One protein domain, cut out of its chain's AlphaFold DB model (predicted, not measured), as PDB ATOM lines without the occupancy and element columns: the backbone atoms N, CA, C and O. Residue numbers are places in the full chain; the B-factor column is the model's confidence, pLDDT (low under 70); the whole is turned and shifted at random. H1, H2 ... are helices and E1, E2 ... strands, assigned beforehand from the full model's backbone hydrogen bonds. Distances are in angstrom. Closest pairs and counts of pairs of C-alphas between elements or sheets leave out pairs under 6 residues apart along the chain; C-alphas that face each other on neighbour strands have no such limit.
ATOM      1  N   SER A   4     374.565 637.690 475.506       95.62
ATOM      2  CA  SER A   4     375.305 636.936 476.520       95.62
ATOM      3  C   SER A   4     374.834 637.266 477.939       95.62
ATOM      4  O   SER A   4     374.627 636.354 478.737       95.62
ATOM      5  N   GLU A   5     374.612 638.544 478.257       95.38
ATOM      6  CA  GLU A   5     374.096 638.953 479.571       95.38
ATOM      7  C   GLU A   5     372.707 638.371 479.845       95.38
ATOM      8  O   GLU A   5     372.460 637.885 480.947       95.38
ATOM      9  N   LEU A   6     371.809 638.388 478.854       92.69
ATOM     10  CA  LEU A   6     370.480 637.788 478.975       92.69
ATOM     11  C   LEU A   6     370.571 636.276 479.223       92.69
ATOM     12  O   LEU A   6     369.958 635.764 480.159       92.69
ATOM     13  N   LEU A   7     371.382 635.576 478.427       93.44
ATOM     14  CA  LEU A   7     371.564 634.126 478.509       93.44
ATOM     15  C   LEU A   7     372.118 633.668 479.869       93.44
ATOM     16  O   LEU A   7     371.805 632.574 480.334       93.44
ATOM     17  N   HIS A   8     372.946 634.489 480.517       94.94
ATOM     18  CA  HIS A   8     373.475 634.194 481.852       94.94
ATOM     19  C   HIS A   8     372.522 634.591 482.984       94.94
ATOM     20  O   HIS A   8     372.626 634.044 484.080       94.94
ATOM     21  N   LYS A   9     371.601 635.534 482.744       93.62
ATOM     22  CA  LYS A   9     370.574 635.926 483.720       93.62
ATOM     23  C   LYS A   9     369.427 634.929 483.806       93.62
ATOM     24  O   LYS A   9     368.819 634.830 484.866       93.62
ATOM     25  N   ILE A  10     369.120 634.232 482.712       91.38
ATOM     26  CA  ILE A  10     368.014 633.276 482.647       91.38
ATOM     27  C   ILE A  10     368.549 631.861 482.920       91.38
ATOM     28  O   ILE A  10     369.357 631.350 482.141       91.38
ATOM     29  N   PRO A  11     368.112 631.205 484.006       92.12
ATOM     30  CA  PRO A  11     368.418 629.802 484.260       92.12
ATOM     31  C   PRO A  11     367.763 628.881 483.207       92.12
ATOM     32  O   PRO A  11     366.691 629.198 482.687       92.12
ATOM     33  N   PHE A  12     368.383 627.742 482.873       91.75
ATOM     34  CA  PHE A  12     367.864 626.830 481.834       91.75
ATOM     35  C   PHE A  12     366.451 626.306 482.160       91.75
ATOM     36  O   PHE A  12     365.603 626.112 481.295       91.75
ATOM     37  N   GLU A  13     366.165 626.135 483.438       92.50
ATOM     38  CA  GLU A  13     364.919 625.646 484.017       92.50
ATOM     39  C   GLU A  13     363.752 626.575 483.669       92.50
ATOM     40  O   GLU A  13     362.632 626.109 483.456       92.50
ATOM     41  N   ASN A  14     364.030 627.876 483.532       91.38
ATOM     42  CA  ASN A  14     363.039 628.878 483.150       91.38
ATOM     43  C   ASN A  14     362.695 628.815 481.654       91.38
ATOM     44  O   ASN A  14     361.621 629.268 481.265       91.38
ATOM     45  N   VAL A  15     363.562 628.242 480.808       88.50
ATOM     46  CA  VAL A  15     363.290 628.087 479.366       88.50
ATOM     47  C   VAL A  15     362.686 626.729 479.004       88.50
ATOM     48  O   VAL A  15     362.091 626.602 477.932       88.50
ATOM     49  N   VAL A  16     362.765 625.729 479.894       89.50
ATOM     50  CA  VAL A  16     362.188 624.388 479.675       89.50
ATOM     51  C   VAL A  16     360.702 624.439 479.291       89.50
ATOM     52  O   VAL A  16     360.361 623.821 478.281       89.50
ATOM     53  N   PRO A  17     359.812 625.189 479.982       87.56
ATOM     54  CA  PRO A  17     358.397 625.236 479.608       87.56
ATOM     55  C   PRO A  17     358.176 625.700 478.163       87.56
ATOM     56  O   PRO A  17     357.367 625.116 477.438       87.56
ATOM     57  N   CYS A  18     358.942 626.701 477.716       82.56
ATOM     58  CA  CYS A  18     358.887 627.214 476.349       82.56
ATOM     59  C   CYS A  18     359.379 626.170 475.335       82.56
ATOM     60  O   CYS A  18     358.749 625.964 474.299       82.56
ATOM     61  N   MET A  19     360.469 625.462 475.639       81.19
ATOM     62  CA  MET A  19     360.995 624.400 474.771       81.19
ATOM     63  C   MET A  19     360.012 623.233 474.638       81.19
ATOM     64  O   MET A  19     359.744 622.772 473.525       81.19
ATOM     65  N   THR A  20     359.420 622.796 475.753       83.81
ATOM     66  CA  THR A  20     358.407 621.737 475.775       83.81
ATOM     67  C   THR A  20     357.158 622.139 474.992       83.81
ATOM     68  O   THR A  20     356.601 621.308 474.277       83.81
ATOM     69  N   PHE A  21     356.742 623.407 475.068       81.56
ATOM     70  CA  PHE A  21     355.630 623.926 474.272       81.56
ATOM     71  C   PHE A  21     355.919 623.868 472.761       81.56
ATOM     72  O   PHE A  21     355.058 623.455 471.988       81.56
ATOM     73  N   ILE A  22     357.135 624.226 472.336       74.81
ATOM     74  CA  ILE A  22     357.508 624.309 470.912       74.81
ATOM     75  C   ILE A  22     357.801 622.933 470.282       74.81
ATOM     76  O   ILE A  22     357.572 622.746 469.084       74.81
ATOM     77  N   ARG A  23     358.365 621.977 471.036       74.12
ATOM     78  CA  ARG A  23     358.892 620.702 470.491       74.12
ATOM     79  C   ARG A  23     358.300 619.431 471.107       74.12
ATOM     80  O   ARG A  23     358.574 618.345 470.602       74.12
ATOM     81  N   GLY A  24     357.467 619.545 472.139       70.06
ATOM     82  CA  GLY A  24     356.953 618.406 472.900       70.06
ATOM     83  C   GLY A  24     357.910 617.943 474.006       70.06
ATOM     84  O   GLY A  24     359.069 618.347 474.067       70.06
ATOM     85  N   ASN A  25     357.409 617.108 474.921       68.88
ATOM     86  CA  ASN A  25     358.132 616.710 476.132       68.88
ATOM     87  C   ASN A  25     358.888 615.383 475.934       68.88
ATOM     88  O   ASN A  25     358.331 614.315 476.184       68.88
ATOM     89  N   GLN A  26     360.131 615.437 475.446       77.06
ATOM     90  CA  GLN A  26     361.001 614.258 475.339       77.06
ATOM     91  C   GLN A  26     362.307 614.483 476.110       77.06
ATOM     92  O   GLN A  26     363.046 615.421 475.817       77.06
ATOM     93  N   ASP A  27     362.627 613.590 477.050       78.06
ATOM     94  CA  ASP A  27     363.790 613.731 477.943       78.06
ATOM     95  C   ASP A  27     365.128 613.833 477.192       78.06
ATOM     96  O   ASP A  27     366.010 614.599 477.583       78.06
ATOM     97  N   ILE A  28     365.277 613.101 476.081       75.19
ATOM     98  CA  ILE A  28     366.475 613.156 475.224       75.19
ATOM     99  C   ILE A  28     366.639 614.560 474.624       75.19
ATOM    100  O   ILE A  28     367.731 615.119 474.660       75.19
ATOM    101  N   ILE A  29     365.541 615.155 474.153       80.38
ATOM    102  CA  ILE A  29     365.525 616.493 473.550       80.38
ATOM    103  C   ILE A  29     365.874 617.559 474.598       80.38
ATOM    104  O   ILE A  29     366.686 618.446 474.338       80.38
ATOM    105  N   LEU A  30     365.312 617.463 475.808       84.38
ATOM    106  CA  LEU A  30     365.617 618.404 476.891       84.38
ATOM    107  C   LEU A  30     367.082 618.329 477.328       84.38
ATOM    108  O   LEU A  30     367.691 619.362 477.612       84.38
ATOM    109  N   ARG A  31     367.667 617.127 477.346       87.88
ATOM    110  CA  ARG A  31     369.090 616.951 477.638       87.88
ATOM    111  C   ARG A  31     369.976 617.590 476.564       87.88
ATOM    112  O   ARG A  31     370.914 618.301 476.908       87.88
ATOM    113  N   GLU A  32     369.683 617.374 475.285       88.69
ATOM    114  CA  GLU A  32     370.440 617.998 474.191       88.69
ATOM    115  C   GLU A  32     370.361 619.532 474.250       88.69
ATOM    116  O   GLU A  32     371.363 620.222 474.041       88.69
ATOM    117  N   TYR A  33     369.194 620.080 474.602       88.44
ATOM    118  CA  TYR A  33     369.037 621.521 474.782       88.44
ATOM    119  C   TYR A  33     369.793 622.071 475.989       88.44
ATOM    120  O   TYR A  33     370.339 623.170 475.884       88.44
ATOM    121  N   SER A  34     369.876 621.335 477.099       91.56
ATOM    122  CA  SER A  34     370.647 621.791 478.261       91.56
ATOM    123  C   SER A  34     372.145 621.844 477.950       91.56
ATOM    124  O   SER A  34     372.809 622.840 478.246       91.56
ATOM    125  N   GLU A  35     372.666 620.827 477.258       93.12
ATOM    126  CA  GLU A  35     374.057 620.780 476.801       93.12
ATOM    127  C   GLU A  35     374.354 621.935 475.823       93.12
ATOM    128  O   GLU A  35     375.392 622.598 475.932       93.12
ATOM    129  N   LEU A  36     373.421 622.242 474.913       90.50
ATOM    130  CA  LEU A  36     373.531 623.392 474.013       90.50
ATOM    131  C   LEU A  36     373.504 624.728 474.770       90.50
ATOM    132  O   LEU A  36     374.304 625.610 474.460       90.50
ATOM    133  N   TYR A  37     372.623 624.879 475.760       93.06
ATOM    134  CA  TYR A  37     372.487 626.099 476.558       93.06
ATOM    135  C   TYR A  37     373.787 626.431 477.300       93.06
ATOM    136  O   TYR A  37     374.318 627.536 477.174       93.06
ATOM    137  N   ILE A  38     374.370 625.434 477.973       93.56
ATOM    138  CA  ILE A  38     375.666 625.553 478.660       93.56
ATOM    139  C   ILE A  38     376.777 625.889 477.659       93.56
ATOM    140  O   ILE A  38     377.633 626.742 477.911       93.56
ATOM    141  N   ARG A  39     376.766 625.250 476.482       94.06
ATOM    142  CA  ARG A  39     377.751 625.535 475.437       94.06
ATOM    143  C   ARG A  39     377.648 626.978 474.952       94.06
ATOM    144  O   ARG A  39     378.689 627.607 474.769       94.06
ATOM    145  N   LEU A  40     376.443 627.512 474.765       92.44
ATOM    146  CA  LEU A  40     376.235 628.904 474.362       92.44
ATOM    147  C   LEU A  40     376.743 629.883 475.427       92.44
ATOM    148  O   LEU A  40     377.434 630.835 475.076       92.44
ATOM    149  N   GLN A  41     376.509 629.607 476.712       94.62
ATOM    150  CA  GLN A  41     377.045 630.410 477.821       94.62
ATOM    151  C   GLN A  41     378.584 630.453 477.834       94.62
ATOM    152  O   GLN A  41     379.182 631.457 478.207       94.62
ATOM    153  N   SER A  42     379.249 629.401 477.345       95.69
ATOM    154  CA  SER A  42     380.716 629.360 477.246       95.69
ATOM    155  C   SER A  42     381.307 630.160 476.069       95.69
ATOM    156  O   SER A  42     382.527 630.340 475.989       95.69
ATOM    157  N   VAL A  43     380.476 630.630 475.130       96.44
ATOM    158  CA  VAL A  43     380.935 631.365 473.945       96.44
ATOM    159  C   VAL A  43     381.414 632.758 474.349       96.44
ATOM    160  O   VAL A  43     380.654 633.569 474.869       96.44
ATOM    161  N   LYS A  44     382.681 633.066 474.047       96.12
ATOM    162  CA  LYS A  44     383.257 634.394 474.293       96.12
ATOM    163  C   LYS A  44     382.612 635.444 473.374       96.12
ATOM    164  O   LYS A  44     382.747 635.307 472.152       96.12
ATOM    165  N   PRO A  45     381.971 636.490 473.929       96.19
ATOM    166  CA  PRO A  45     381.371 637.550 473.129       96.19
ATOM    167  C   PRO A  45     382.415 638.320 472.317       96.19
ATOM    168  O   PRO A  45     383.530 638.573 472.782       96.19
ATOM    169  N   LYS A  46     382.032 638.725 471.109       96.06
ATOM    170  CA  LYS A  46     382.774 639.643 470.243       96.06
ATOM    171  C   LYS A  46     381.870 640.830 469.923       96.06
ATOM    172  O   LYS A  46     380.712 640.624 469.580       96.06
ATOM    173  N   ALA A  47     382.412 642.045 469.988       91.50
ATOM    174  CA  ALA A  47     381.687 643.246 469.580       91.50
ATOM    175  C   ALA A  47     381.155 643.122 468.139       91.50
ATOM    176  O   ALA A  47     381.836 642.577 467.261       91.50
ATOM    177  N   SER A  48     379.949 643.643 467.926       90.12
ATOM    178  CA  SER A  48     379.238 643.643 466.652       90.12
ATOM    179  C   SER A  48     378.683 645.034 466.362       90.12
ATOM    180  O   SER A  48     378.209 645.718 467.268       90.12
ATOM    181  N   ASP A  49     378.687 645.421 465.088       91.31
ATOM    182  CA  ASP A  49     377.939 646.586 464.599       91.31
ATOM    183  C   ASP A  49     376.457 646.256 464.340       91.31
ATOM    184  O   ASP A  49     375.686 647.111 463.908       91.31
ATOM    185  N   ARG A  50     376.040 645.017 464.618       93.69
ATOM    186  CA  ARG A  50     374.659 644.545 464.524       93.69
ATOM    187  C   ARG A  50     374.010 644.485 465.899       93.69
ATOM    188  O   ARG A  50     374.679 644.479 466.931       93.69
ATOM    189  N   HIS A  51     372.689 644.435 465.894       93.94
ATOM    190  CA  HIS A  51     371.862 644.354 467.092       93.94
ATOM    191  C   HIS A  51     370.718 643.364 466.869       93.94
ATOM    192  O   HIS A  51     370.295 643.121 465.732       93.94
ATOM    193  N   ILE A  52     370.249 642.764 467.959       93.69
ATOM    194  CA  ILE A  52     369.063 641.916 467.980       93.69
ATOM    195  C   ILE A  52     367.871 642.825 468.241       93.69
ATOM    196  O   ILE A  52     367.846 643.525 469.243       93.69
ATOM    197  N   VAL A  53     366.872 642.783 467.369       90.94
ATOM    198  CA  VAL A  53     365.615 643.505 467.542       90.94
ATOM    199  C   VAL A  53     364.503 642.523 467.857       90.94
ATOM    200  O   VAL A  53     364.255 641.605 467.069       90.94
ATOM    201  N   VAL A  54     363.825 642.760 468.978       88.94
ATOM    202  CA  VAL A  54     362.586 642.093 469.374       88.94
ATOM    203  C   VAL A  54     361.416 642.998 468.997       88.94
ATOM    204  O   VAL A  54     361.315 644.109 469.510       88.94
ATOM    205  N   ALA A  55     360.553 642.547 468.088       83.62
ATOM    206  CA  ALA A  55     359.475 643.360 467.523       83.62
ATOM    207  C   ALA A  55     358.212 642.537 467.250       83.62
ATOM    208  O   ALA A  55     358.302 641.375 466.843       83.62
ATOM    209  N   SER A  56     357.032 643.146 467.377       73.00
ATOM    210  CA  SER A  56     355.770 642.509 466.981       73.00
ATOM    211  C   SER A  56     355.557 642.645 465.469       73.00
ATOM    212  O   SER A  56     354.852 643.528 464.986       73.00
ATOM    213  N   ARG A  57     356.199 641.783 464.668       64.88
ATOM    214  CA  ARG A  57     356.029 641.800 463.203       64.88
ATOM    215  C   ARG A  57     355.169 640.641 462.725       64.88
ATOM    216  O   ARG A  57     355.634 639.511 462.631       64.88
ATOM    217  N   TRP A  58     353.926 640.961 462.372       58.19
ATOM    218  CA  TRP A  58     352.958 640.012 461.807       58.19
ATOM    219  C   TRP A  58     352.537 640.346 460.366       58.19
ATOM    220  O   TRP A  58     351.820 639.566 459.741       58.19
ATOM    221  N   GLU A  59     352.962 641.484 459.805       53.09
ATOM    222  CA  GLU A  59     352.444 641.961 458.518       53.09
ATOM    223  C   GLU A  59     353.291 641.507 457.317       53.09
ATOM    224  O   GLU A  59     354.470 641.836 457.192       53.09
ATOM    225  N   GLY A  60     352.655 640.786 456.384       52.84
ATOM    226  CA  GLY A  60     353.189 640.522 455.040       52.84
ATOM    227  C   GLY A  60     354.215 639.391 454.927       52.84
ATOM    228  O   GLY A  60     354.837 639.243 453.876       52.84
ATOM    229  N   THR A  61     354.401 638.587 455.974       54.19
ATOM    230  CA  THR A  61     355.465 637.578 456.036       54.19
ATOM    231  C   THR A  61     354.917 636.172 456.246       54.19
ATOM    232  O   THR A  61     354.003 635.970 457.042       54.19
ATOM    233  N   SER A  62     355.504 635.182 455.569       54.22
ATOM    234  CA  SER A  62     355.254 633.772 455.877       54.22
ATOM    235  C   SER A  62     355.666 633.488 457.330       54.22
ATOM    236  O   SER A  62     356.757 633.906 457.723       54.22
ATOM    237  N   PRO A  63     354.825 632.822 458.136       51.72
ATOM    238  CA  PRO A  63     355.070 632.653 459.563       51.72
ATOM    239  C   PRO A  63     356.244 631.697 459.807       51.72
ATOM    240  O   PRO A  63     356.087 630.483 459.720       51.72
ATOM    241  N   ASP A  64     357.404 632.249 460.151       58.09
ATOM    242  CA  ASP A  64     358.445 631.539 460.895       58.09
ATOM    243  C   ASP A  64     358.331 631.966 462.369       58.09
ATOM    244  O   ASP A  64     358.232 633.156 462.670       58.09
ATOM    245  N   ILE A  65     358.341 631.003 463.297       57.34
ATOM    246  CA  ILE A  65     358.172 631.232 464.753       57.34
ATOM    247  C   ILE A  65     359.192 632.250 465.307       57.34
ATOM    248  O   ILE A  65     358.887 632.988 466.239       57.34
ATOM    249  N   ASP A  66     360.369 632.349 464.685       59.59
ATOM    250  CA  ASP A  66     361.478 633.196 465.138       59.59
ATOM    251  C   ASP A  66     361.452 634.624 464.557       59.59
ATOM    252  O   ASP A  66     362.373 635.403 464.789       59.59
ATOM    253  N   MET A  67     360.414 635.001 463.801       64.69
ATOM    254  CA  MET A  67     360.297 636.319 463.146       64.69
ATOM    255  C   MET A  67     360.195 637.505 464.116       64.69
ATOM    256  O   MET A  67     360.414 638.649 463.719       64.69
ATOM    257  N   ILE A  68     359.895 637.223 465.383       77.31
ATOM    258  CA  ILE A  68     359.832 638.209 466.466       77.31
ATOM    259  C   ILE A  68     361.240 638.706 466.829       77.31
ATOM    260  O   ILE A  68     361.385 639.830 467.300       77.31
ATOM    261  N   CYS A  69     362.283 637.911 466.553       85.75
ATOM    262  CA  CYS A  69     363.676 638.244 466.838       85.75
ATOM    263  C   CYS A  69     364.490 638.316 465.539       85.75
ATOM    264  O   CYS A  69     364.726 637.310 464.865       85.75
ATOM    265  N   THR A  70     364.988 639.503 465.201       89.25
ATOM    266  CA  THR A  70     365.796 639.723 463.988       89.25
ATOM    267  C   THR A  70     367.169 640.275 464.326       89.25
ATOM    268  O   THR A  70     367.312 641.038 465.269       89.25
ATOM    269  N   VAL A  71     368.182 639.915 463.546       91.75
ATOM    270  CA  VAL A  71     369.479 640.596 463.564       91.75
ATOM    271  C   VAL A  71     369.441 641.685 462.504       91.75
ATOM    272  O   VAL A  71     369.136 641.394 461.345       91.75
ATOM    273  N   ARG A  72     369.750 642.923 462.895       90.88
ATOM    274  CA  ARG A  72     369.799 644.085 462.002       90.88
ATOM    275  C   ARG A  72     371.167 644.744 462.045       90.88
ATOM    276  O   ARG A  72     371.811 644.814 463.093       90.88
ATOM    277  N   ASP A  73     371.604 645.232 460.896       89.81
ATOM    278  CA  ASP A  73     372.774 646.098 460.807       89.81
ATOM    279  C   ASP A  73     372.410 647.525 461.254       89.81
ATOM    280  O   ASP A  73     371.291 647.986 461.024       89.81
ATOM    281  N   LYS A  74     373.320 648.226 461.942       79.44
ATOM    282  CA  LYS A  74     373.086 649.621 462.361       79.44
ATOM    283  C   LYS A  74     373.136 650.606 461.188       79.44
ATOM    284  O   LYS A  74     372.552 651.685 461.281       79.44
ATOM    285  N   TYR A  75     373.831 650.260 460.107       82.19
ATOM    286  CA  TYR A  75     374.106 651.148 458.976       82.19
ATOM    287  C   TYR A  75     373.421 650.709 457.678       82.19
ATOM    288  O   TYR A  75     373.224 651.534 456.784       82.19
ATOM    289  N   ASP A  76     373.049 649.435 457.566       77.25
ATOM    290  CA  ASP A  76     372.375 648.862 456.401       77.25
ATOM    291  C   ASP A  76     370.937 648.416 456.729       77.25
ATOM    292  O   ASP A  76     370.587 648.112 457.864       77.25
ATOM    293  N   LYS A  77     370.075 648.350 455.709       75.31
ATOM    294  CA  LYS A  77     368.708 647.811 455.811       75.31
ATOM    295  C   LYS A  77     368.673 646.279 455.755       75.31
ATOM    296  O   LYS A  77     367.586 645.702 455.671       75.31
ATOM    297  N   SER A  78     369.831 645.618 455.750       81.19
ATOM    298  CA  SER A  78     369.902 644.164 455.784       81.19
ATOM    299  C   SER A  78     369.460 643.630 457.144       81.19
ATOM    300  O   SER A  78     369.763 644.174 458.207       81.19
ATOM    301  N   TRP A  79     368.699 642.540 457.092       85.25
ATOM    302  CA  TRP A  79     368.229 641.840 458.274       85.25
ATOM    303  C   TRP A  79     368.163 640.339 458.011       85.25
ATOM    304  O   TRP A  79     368.013 639.892 456.871       85.25
ATOM    305  N   CYS A  80     368.254 639.556 459.080       86.12
ATOM    306  CA  CYS A  80     367.929 638.138 459.049       86.12
ATOM    307  C   CYS A  80     367.197 637.720 460.323       86.12
ATOM    308  O   CYS A  80     367.261 638.393 461.350       86.12
ATOM    309  N   ILE A  81     366.515 636.581 460.265       85.75
ATOM    310  CA  ILE A  81     365.929 635.941 461.447       85.75
ATOM    311  C   ILE A  81     367.067 635.516 462.385       85.75
ATOM    312  O   ILE A  81     368.076 634.984 461.913       85.75
ATOM    313  N   LEU A  82     366.907 635.725 463.698       88.62
ATOM    314  CA  LEU A  82     367.922 635.407 464.710       88.62
ATOM    315  C   LEU A  82     368.413 633.956 464.600       88.62
ATOM    316  O   LEU A  82     369.616 633.713 464.547       88.62
ATOM    317  N   GLY A  83     367.484 633.002 464.467       83.75
ATOM    318  CA  GLY A  83     367.787 631.572 464.332       83.75
ATOM    319  C   GLY A  83     368.573 631.187 463.070       83.75
ATOM    320  O   GLY A  83     369.069 630.067 462.976       83.75
ATOM    321  N   ARG A  84     368.723 632.099 462.097       85.88
ATOM    322  CA  ARG A  84     369.527 631.892 460.878       85.88
ATOM    323  C   ARG A  84     370.905 632.558 460.947       85.88
ATOM    324  O   ARG A  84     371.692 632.410 460.012       85.88
ATOM    325  N   TYR A  85     371.209 633.285 462.021       90.38
ATOM    326  CA  TYR A  85     372.495 633.952 462.182       90.38
ATOM    327  C   TYR A  85     373.595 632.959 462.576       90.38
ATOM    328  O   TYR A  85     373.457 632.201 463.532       90.38
ATOM    329  N   THR A  86     374.711 632.952 461.843       90.00
ATOM    330  CA  THR A  86     375.730 631.892 461.946       90.00
ATOM    331  C   THR A  86     376.900 632.227 462.874       90.00
ATOM    332  O   THR A  86     377.544 631.319 463.404       90.00
ATOM    333  N   TYR A  87     377.192 633.510 463.107       93.31
ATOM    334  CA  TYR A  87     378.360 633.936 463.887       93.31
ATOM    335  C   TYR A  87     378.031 634.043 465.380       93.31
ATOM    336  O   TYR A  87     377.744 635.120 465.893       93.31
ATOM    337  N   LEU A  88     378.094 632.917 466.098       93.00
ATOM    338  CA  LEU A  88     377.706 632.842 467.516       93.00
ATOM    339  C   LEU A  88     378.477 633.798 468.434       93.00
ATOM    340  O   LEU A  88     377.886 634.392 469.324       93.00
ATOM    341  N   ASN A  89     379.786 633.965 468.242       95.50
ATOM    342  CA  ASN A  89     380.586 634.884 469.060       95.50
ATOM    343  C   ASN A  89     380.142 636.341 468.903       95.50
ATOM    344  O   ASN A  89     380.086 637.080 469.882       95.50
ATOM    345  N   GLU A  90     379.816 636.738 467.677       95.50
ATOM    346  CA  GLU A  90     379.261 638.048 467.379       95.50
ATOM    347  C   GLU A  90     377.850 638.175 467.957       95.50
ATOM    348  O   GLU A  90     377.580 639.147 468.650       95.50
ATOM    349  N   LEU A  91     377.001 637.157 467.777       94.81
ATOM    350  CA  LEU A  91     375.649 637.100 468.340       94.81
ATOM    351  C   LEU A  91     375.644 637.331 469.855       94.81
ATOM    352  O   LEU A  91     374.851 638.118 470.358       94.81
ATOM    353  N   MET A  92     376.562 636.685 470.582       95.81
ATOM    354  CA  MET A  92     376.701 636.859 472.031       95.81
ATOM    355  C   MET A  92     377.031 638.302 472.435       95.81
ATOM    356  O   MET A  92     376.681 638.711 473.541       95.81
ATOM    357  N   GLY A  93     377.718 639.055 471.574       95.62
ATOM    358  CA  GLY A  93     378.096 640.446 471.825       95.62
ATOM    359  C   GLY A  93     377.117 641.484 471.278       95.62
ATOM    360  O   GLY A  93     377.388 642.671 471.435       95.62
ATOM    361  N   MET A  94     376.017 641.072 470.640       95.94
ATOM    362  CA  MET A  94     374.996 641.995 470.143       95.94
ATOM    363  C   MET A  94     374.141 642.534 471.288       95.94
ATOM    364  O   MET A  94     373.730 641.782 472.178       95.94
ATOM    365  N   ASP A  95     373.840 643.828 471.220       95.38
ATOM    366  CA  ASP A  95     372.812 644.455 472.044       95.38
ATOM    367  C   ASP A  95     371.418 643.968 471.634       95.38
ATOM    368  O   ASP A  95     371.174 643.663 470.464       95.38
ATOM    369  N   ILE A  96     370.522 643.887 472.616       93.44
ATOM    370  CA  ILE A  96     369.107 643.577 472.420       93.44
ATOM    371  C   ILE A  96     368.302 644.867 472.541       93.44
ATOM    372  O   ILE A  96     368.252 645.467 473.618       93.44
ATOM    373  N   ASP A  97     367.628 645.218 471.455       91.88
ATOM    374  CA  ASP A  97     366.686 646.322 471.361       91.88
ATOM    375  C   ASP A  97     365.261 645.759 471.302       91.88
ATOM    376  O   ASP A  97     364.959 644.850 470.527       91.88
ATOM    377  N   VAL A  98     364.377 646.287 472.142       89.38
ATOM    378  CA  VAL A  98     362.966 645.886 472.214       89.38
ATOM    379  C   VAL A  98     362.142 647.036 471.645       89.38
ATOM    380  O   VAL A  98     362.250 648.155 472.146       89.38
ATOM    381  N   GLU A  99     361.385 646.790 470.572       86.44
ATOM    382  CA  GLU A  99     360.491 647.803 469.990       86.44
ATOM    383  C   GLU A  99     359.378 648.164 471.003       86.44
ATOM    384  O   GLU A  99     359.001 647.358 471.856       86.44
TER     385      GLU A  99
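Overview. This is residues 4 to 99 of the 106 residues of an uncharacterized protein of Prevotella pectinovora (UniProt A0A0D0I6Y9). The model has two lobes: a small twisted sheet, E3 E2 E1 E4, with the short helices H4 and H5 at its margins, and a helical lobe of H2 and H3 standing away from it. H1 reaches from the helical lobe to the sheet. The printed part has 96 residues, with five named helices and four named strands in the order H1 H2 H3 E1 H4 E2 E3 H5 E4; the sheet is mixed, and the class is mixed, helices and strands. It is compact, radius of gyration of the C-alphas 14.5 A, spanning 42 by 34 by 21 A.

Along the chain. E1 is residues 50 to 54, 13.2 A, from C-alpha 50 at (374.659, 644.545, 464.524); E2 is residues 69 to 73, 13.4 A; E3 is residues 79 to 81; E4 is residues 95 to 98, ending with C-alpha 98 at (362.966, 645.886, 472.214). H3 is 27 to 41, 21.3 A; H2 is 12 to 23, 15.7 A; H1 is 4 to 9, H4 65 to 68, H5 88 to 92.

Arrangement. E1 is parallel to E4, with N 52 and O 95 2.8 A apart, and antiparallel to E2, with N 53 and O 70 2.8 A apart. E2 and E3 form a hairpin, with N 71 and O 80 2.8 A apart. E3, H5 and E4 form a split strand-helix-strand unit, two strands of one sheet with a helix between them along the chain and with E2 and E1 between them in the sheet, and its crossover is right-handed. H1, H4 and H5 only graze the sheet. H2 and H3 touch at a steep tilt of 52 degrees, C-alphas 12 and 34 being closest at 6.8 A. Every O i to N i+4 pair is within hydrogen-bond range in H1, H3 and H5, and 6 of 8 in H2; H4 is too short for one.

Size, cuts and confidence. C-alphas 27 and 75, the farthest apart, are 43.2 A apart. The printed part has no cut, and no link is long. Residue 25 and residues 57 to 67 have pLDDT under 70.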